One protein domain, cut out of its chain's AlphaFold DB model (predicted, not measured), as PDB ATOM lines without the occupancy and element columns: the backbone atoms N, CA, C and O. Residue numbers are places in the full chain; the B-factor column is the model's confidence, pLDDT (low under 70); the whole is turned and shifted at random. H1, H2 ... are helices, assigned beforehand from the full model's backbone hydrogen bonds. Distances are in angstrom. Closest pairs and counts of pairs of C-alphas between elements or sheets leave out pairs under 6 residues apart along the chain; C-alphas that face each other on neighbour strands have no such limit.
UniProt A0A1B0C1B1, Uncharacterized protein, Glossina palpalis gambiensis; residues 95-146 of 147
ATOM      1  N   SER A  95     111.530 210.224 194.462       57.81
ATOM      2  CA  SER A  95     111.827 208.795 194.293       57.81
ATOM      3  C   SER A  95     111.275 207.937 195.430       57.81
ATOM      4  O   SER A  95     110.795 206.836 195.184       57.81
ATOM      5  N   GLY A  96     111.267 208.441 196.668       63.62
ATOM      6  CA  GLY A  96     110.678 207.723 197.805       63.62
ATOM      7  C   GLY A  96     109.180 207.472 197.617       63.62
ATOM      8  O   GLY A  96     108.705 206.357 197.821       63.62
ATOM      9  N   ALA A  97     108.446 208.487 197.146       65.12
ATOM     10  CA  ALA A  97     107.036 208.340 196.797       65.12
ATOM     11  C   ALA A  97     106.851 207.412 195.586       65.12
ATOM     12  O   ALA A  97     106.019 206.511 195.645       65.12
ATOM     13  N   LYS A  98     107.656 207.570 194.524       66.06
ATOM     14  CA  LYS A  98     107.626 206.688 193.346       66.06
ATOM     15  C   LYS A  98     107.813 205.218 193.737       66.06
ATOM     16  O   LYS A  98     106.953 204.412 193.410       66.06
ATOM     17  N   ASN A  99     108.847 204.897 194.513       64.81
ATOM     18  CA  ASN A  99     109.127 203.537 194.978       64.81
ATOM     19  C   ASN A  99     107.996 202.990 195.863       64.81
ATOM     20  O   ASN A  99     107.653 201.816 195.773       64.81
ATOM     21  N   PHE A 100     107.385 203.833 196.702       67.12
ATOM     22  CA  PHE A 100     106.236 203.442 197.522       67.12
ATOM     23  C   PHE A 100     105.001 203.115 196.671       67.12
ATOM     24  O   PHE A 100     104.340 202.102 196.904       67.12
ATOM     25  N   PHE A 101     104.685 203.947 195.676       66.00
ATOM     26  CA  PHE A 101     103.560 203.706 194.774       66.00
ATOM     27  C   PHE A 101     103.822 202.528 193.833       66.00
ATOM     28  O   PHE A 101     102.926 201.713 193.661       66.00
ATOM     29  N   GLU A 102     105.035 202.377 193.299       66.38
ATOM     30  CA  GLU A 102     105.443 201.209 192.507       66.38
ATOM     31  C   GLU A 102     105.337 199.921 193.325       66.38
ATOM     32  O   GLU A 102     104.678 198.985 192.882       66.38
ATOM     33  N   ALA A 103     105.859 199.894 194.555       67.06
ATOM     34  CA  ALA A 103     105.722 198.743 195.448       67.06
ATOM     35  C   ALA A 103     104.251 198.425 195.772       67.06
ATOM     36  O   ALA A 103     103.873 197.260 195.900       67.06
ATOM     37  N   LYS A 104     103.394 199.448 195.887       69.69
ATOM     38  CA  LYS A 104     101.960 199.280 196.156       69.69
ATOM     39  C   LYS A 104     101.183 198.796 194.929       69.69
ATOM     40  O   LYS A 104     100.307 197.947 195.076       69.69
ATOM     41  N   ILE A 105     101.518 199.294 193.737       69.75
ATOM     42  CA  ILE A 105     101.005 198.796 192.453       69.75
ATOM     43  C   ILE A 105     101.431 197.337 192.280       69.75
ATOM     44  O   ILE A 105     100.598 196.491 191.976       69.75
ATOM     45  N   GLU A 106     102.694 197.011 192.557       63.66
ATOM     46  CA  GLU A 106     103.214 195.647 192.491       63.66
ATOM     47  C   GLU A 106     102.526 194.722 193.506       63.66
ATOM     48  O   GLU A 106     102.134 193.612 193.157       63.66
ATOM     49  N   GLN A 107     102.295 195.172 194.744       61.97
ATOM     50  CA  GLN A 107     101.492 194.417 195.711       61.97
ATOM     51  C   GLN A 107     100.065 194.172 195.212       61.97
ATOM     52  O   GLN A 107      99.571 193.053 195.339       61.97
ATOM     53  N   GLN A 108      99.411 195.181 194.632       56.56
ATOM     54  CA  GLN A 108      98.061 195.036 194.083       56.56
ATOM     55  C   GLN A 108      98.020 194.093 192.874       56.56
ATOM     56  O   GLN A 108      97.070 193.320 192.732       56.56
ATOM     57  N   LEU A 109      99.065 194.101 192.046       58.53
ATOM     58  CA  LEU A 109      99.249 193.169 190.937       58.53
ATOM     59  C   LEU A 109      99.482 191.736 191.432       58.53
ATOM     60  O   LEU A 109      98.875 190.814 190.894       58.53
ATOM     61  N   ARG A 110     100.273 191.545 192.498       56.41
ATOM     62  CA  ARG A 110     100.500 190.235 193.139       56.41
ATOM     63  C   ARG A 110      99.227 189.617 193.721       56.41
ATOM     64  O   ARG A 110      99.137 188.400 193.796       56.41
ATOM     65  N   THR A 111      98.230 190.413 194.117       55.53
ATOM     66  CA  THR A 111      96.925 189.878 194.560       55.53
ATOM     67  C   THR A 111      96.032 189.372 193.426       55.53
ATOM     68  O   THR A 111      95.059 188.670 193.700       55.53
ATOM     69  N   ASN A 112      96.335 189.687 192.165       54.38
ATOM     70  CA  ASN A 112      95.544 189.219 191.034       54.38
ATOM     71  C   ASN A 112      96.161 187.949 190.439       54.38
ATOM     72  O   ASN A 112      97.279 187.958 189.933       54.38
ATOM     73  N   LYS A 113      95.366 186.872 190.434       53.75
ATOM     74  CA  LYS A 113      95.672 185.519 189.923       53.75
ATOM     75  C   LYS A 113      96.321 185.481 188.522       53.75
ATOM     76  O   LYS A 113      96.995 184.520 188.182       53.75
ATOM     77  N   PHE A 114      96.153 186.544 187.739       53.44
ATOM     78  CA  PHE A 114      96.716 186.721 186.400       53.44
ATOM     79  C   PHE A 114      98.244 186.938 186.391       53.44
ATOM     80  O   PHE A 114      98.914 186.607 185.418       53.44
ATOM     81  N   HIS A 115      98.826 187.487 187.464       53.69
ATOM     82  CA  HIS A 115     100.262 187.792 187.502       53.69
ATOM     83  C   HIS A 115     101.132 186.539 187.704       53.69
ATOM     84  O   HIS A 115     102.250 186.469 187.188       53.69
ATOM     85  N   ASP A 116     100.625 185.536 188.425       57.19
ATOM     86  CA  ASP A 116     101.314 184.249 188.583       57.19
ATOM     87  C   ASP A 116     101.370 183.480 187.253       57.19
ATOM     88  O   ASP A 116     102.408 182.898 186.930       57.19
ATOM     89  N   GLU A 117     100.306 183.556 186.443       65.81
ATOM     90  CA  GLU A 117     100.250 182.949 185.104       65.81
ATOM     91  C   GLU A 117     101.280 183.579 184.149       65.81
ATOM     92  O   GLU A 117     102.055 182.853 183.527       65.81
ATOM     93  N   ILE A 118     101.388 184.916 184.103       65.31
ATOM     94  CA  ILE A 118     102.377 185.613 183.250       65.31
ATOM     95  C   ILE A 118     103.815 185.241 183.641       65.31
ATOM     96  O   ILE A 118     104.678 185.058 182.777       65.31
ATOM     97  N   ARG A 119     104.099 185.136 184.946       66.31
ATOM     98  CA  ARG A 119     105.440 184.788 185.430       66.31
ATOM     99  C   ARG A 119     105.817 183.354 185.065       66.31
ATOM    100  O   ARG A 119     106.944 183.132 184.626       66.31
ATOM    101  N   GLN A 120     104.891 182.407 185.228       72.25
ATOM    102  CA  GLN A 120     105.112 181.016 184.831       72.25
ATOM    103  C   GLN A 120     105.350 180.894 183.325       72.25
ATOM    104  O   GLN A 120     106.303 180.230 182.918       72.25
ATOM    105  N   GLU A 121     104.565 181.601 182.508       73.75
ATOM    106  CA  GLU A 121     104.700 181.562 181.051       73.75
ATOM    107  C   GLU A 121     106.058 182.115 180.582       73.75
ATOM    108  O   GLU A 121     106.733 181.495 179.757       73.75
ATOM    109  N   GLN A 122     106.518 183.245 181.135       67.19
ATOM    110  CA  GLN A 122     107.831 183.801 180.782       67.19
ATOM    111  C   GLN A 122     108.996 182.903 181.218       67.19
ATOM    112  O   GLN A 122     109.991 182.793 180.493       67.19
ATOM    113  N   GLU A 123     108.890 182.245 182.375       73.94
ATOM    114  CA  GLU A 123     109.931 181.339 182.862       73.94
ATOM    115  C   GLU A 123     110.011 180.054 182.020       73.94
ATOM    116  O   GLU A 123     111.109 179.614 181.669       73.94
ATOM    117  N   GLU A 124     108.868 179.492 181.613       80.44
ATOM    118  CA  GLU A 124     108.818 178.362 180.677       80.44
ATOM    119  C   GLU A 124     109.398 178.727 179.311       80.44
ATOM    120  O   GLU A 124     110.210 177.980 178.756       80.44
ATOM    121  N   ARG A 125     109.034 179.898 178.781       79.69
ATOM    122  CA  ARG A 125     109.522 180.371 177.482       79.69
ATOM    123  C   ARG A 125     111.039 180.541 177.486       79.69
ATOM    124  O   ARG A 125     111.707 180.078 176.562       79.69
ATOM    125  N   ARG A 126     111.589 181.109 178.565       77.44
ATOM    126  CA  ARG A 126     113.036 181.265 178.752       77.44
ATOM    127  C   ARG A 126     113.757 179.917 178.842       77.44
ATOM    128  O   ARG A 126     114.758 179.729 178.154       77.44
ATOM    129  N   ARG A 127     113.239 178.953 179.615       81.25
ATOM    130  CA  ARG A 127     113.836 177.602 179.703       81.25
ATOM    131  C   ARG A 127     113.833 176.881 178.358       81.25
ATOM    132  O   ARG A 127     114.834 176.277 177.983       81.25
ATOM    133  N   GLN A 128     112.738 176.974 177.604       80.06
ATOM    134  CA  GLN A 128     112.652 176.361 176.277       80.06
ATOM    135  C   GLN A 128     113.622 176.994 175.275       80.06
ATOM    136  O   GLN A 128     114.170 176.296 174.420       80.06
ATOM    137  N   GLU A 129     113.820 178.310 175.336       80.38
ATOM    138  CA  GLU A 129     114.787 179.010 174.490       80.38
ATOM    139  C   GLU A 129     116.228 178.622 174.842       80.38
ATOM    140  O   GLU A 129     117.004 178.316 173.933       80.38
ATOM    141  N   GLU A 130     116.565 178.529 176.131       79.81
ATOM    142  CA  GLU A 130     117.877 178.071 176.611       79.81
ATOM    143  C   GLU A 130     118.157 176.611 176.208       79.81
ATOM    144  O   GLU A 130     119.231 176.307 175.684       79.81
ATOM    145  N   GLU A 131     117.183 175.703 176.341       84.00
ATOM    146  CA  GLU A 131     117.324 174.318 175.870       84.00
ATOM    147  C   GLU A 131     117.481 174.229 174.350       84.00
ATOM    148  O   GLU A 131     118.311 173.461 173.850       84.00
ATOM    149  N   LYS A 132     116.705 175.011 173.588       83.94
ATOM    150  CA  LYS A 132     116.826 175.061 172.123       83.94
ATOM    151  C   LYS A 132     118.186 175.612 171.709       83.94
ATOM    152  O   LYS A 132     118.784 175.075 170.775       83.94
ATOM    153  N   ALA A 133     118.686 176.641 172.390       84.88
ATOM    154  CA  ALA A 133     120.007 177.207 172.149       84.88
ATOM    155  C   ALA A 133     121.110 176.188 172.457       84.88
ATOM    156  O   ALA A 133     121.939 175.918 171.589       84.88
ATOM    157  N   ASN A 134     121.064 175.531 173.619       86.19
ATOM    158  CA  ASN A 134     122.026 174.490 173.985       86.19
ATOM    159  C   ASN A 134     121.986 173.299 173.027       86.19
ATOM    160  O   ASN A 134     123.033 172.800 172.618       86.19
ATOM    161  N   ARG A 135     120.797 172.862 172.599       83.06
ATOM    162  CA  ARG A 135     120.656 171.779 171.617       83.06
ATOM    163  C   ARG A 135     121.238 172.167 170.257       83.06
ATOM    164  O   ARG A 135     121.891 171.338 169.625       83.06
ATOM    165  N   ARG A 136     121.030 173.410 169.807       78.94
ATOM    166  CA  ARG A 136     121.638 173.943 168.573       78.94
ATOM    167  C   ARG A 136     123.158 174.021 168.689       78.94
ATOM    168  O   ARG A 136     123.845 173.611 167.759       78.94
ATOM    169  N   LEU A 137     123.668 174.482 169.829       82.25
ATOM    170  CA  LEU A 137     125.102 174.584 170.093       82.25
ATOM    171  C   LEU A 137     125.764 173.200 170.110       82.25
ATOM    172  O   LEU A 137     126.782 172.991 169.459       82.25
ATOM    173  N   LEU A 138     125.140 172.231 170.783       85.19
ATOM    174  CA  LEU A 138     125.602 170.844 170.834       85.19
ATOM    175  C   LEU A 138     125.596 170.197 169.442       85.19
ATOM    176  O   LEU A 138     126.525 169.472 169.093       85.19
ATOM    177  N   PHE A 139     124.571 170.477 168.630       83.50
ATOM    178  CA  PHE A 139     124.508 170.016 167.244       83.50
ATOM    179  C   PHE A 139     125.640 170.611 166.394       83.50
ATOM    180  O   PHE A 139     126.298 169.870 165.669       83.50
ATOM    181  N   GLN A 140     125.915 171.914 166.520       74.69
ATOM    182  CA  GLN A 140     127.017 172.575 165.811       74.69
ATOM    183  C   GLN A 140     128.391 172.057 166.246       74.69
ATOM    184  O   GLN A 140     129.211 171.743 165.388       74.69
ATOM    185  N   GLN A 141     128.637 171.904 167.553       76.81
ATOM    186  CA  GLN A 141     129.894 171.334 168.057       76.81
ATOM    187  C   GLN A 141     130.097 169.908 167.556       76.81
ATOM    188  O   GLN A 141     131.171 169.569 167.070       76.81
ATOM    189  N   ARG A 142     129.054 169.072 167.627       75.69
ATOM    190  CA  ARG A 142     129.130 167.698 167.136       75.69
ATOM    191  C   ARG A 142     129.374 167.664 165.630       75.69
ATOM    192  O   ARG A 142     130.194 166.870 165.203       75.69
ATOM    193  N   ALA A 143     128.731 168.526 164.842       74.31
ATOM    194  CA  ALA A 143     128.981 168.630 163.403       74.31
ATOM    195  C   ALA A 143     130.417 169.085 163.075       74.31
ATOM    196  O   ALA A 143     131.011 168.558 162.140       74.31
ATOM    197  N   ALA A 144     130.996 169.994 163.867       70.56
ATOM    198  CA  ALA A 144     132.371 170.471 163.694       70.56
ATOM    199  C   ALA A 144     133.450 169.421 164.028       70.56
ATOM    200  O   ALA A 144     134.581 169.557 163.583       70.56
ATOM    201  N   ILE A 145     133.115 168.374 164.794       74.06
ATOM    202  CA  ILE A 145     134.033 167.270 165.133       74.06
ATOM    203  C   ILE A 145     134.141 166.234 163.992       74.06
ATOM    204  O   ILE A 145     135.081 165.445 163.971       74.06
ATOM    205  N   PHE A 146     133.195 166.218 163.045       64.06
ATOM    206  CA  PHE A 146     133.144 165.250 161.935       64.06
ATOM    207  C   PHE A 146     133.603 165.823 160.570       64.06
ATOM    208  O   PHE A 146     133.332 165.196 159.544       64.06
TER     209      PHE A 146
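Overview. This is residues 95 to 146 of the 147 residues of an uncharacterized protein of Glossina palpalis gambiensis (UniProt A0A1B0C1B1). Two helices meet near their ends as an L, with the long H2 as the long arm and the shorter H1 standing off its first end. Apart from that corner the two arms stand free, and nothing fills the angle between them. The printed part has 52 residues with two named helices, H1 then H2, and no named strand; the class is all helix. The whole is extended, with a radius of gyration of the C-alphas of 19.7 A and spans of 61 by 27 by 6 A.

Along the chain. Find C-alpha 114 at (96.716, 186.721, 186.400); from there H2, residues 114 to 144, runs 45.3 A to C-alpha 144 at (132.371, 170.471, 163.694). Go back to C-alpha 95 at (111.827, 208.795, 194.293), where H1, residues 95 to 110, begins its 21.8 A.

Arrangement. Look at the corner: H2 and H1 are close but not clearly touching, and their closest C-alphas, those of Leu 109 and His 115, are 6.5 A apart. Their lines are about perpendicular, at 90 degrees. In H1 and H2 every O i to N i+4 pair is within hydrogen-bond range.

Size, cuts and confidence. The C-alphas farthest apart, those of Ala 97 and Phe 146, are 61.3 A apart. The printed part has no cut, and the link from H1 to H2 is tight. In the B-factor column, the model's pLDDT is under 70 at residues 95 to 119, 122 and 146.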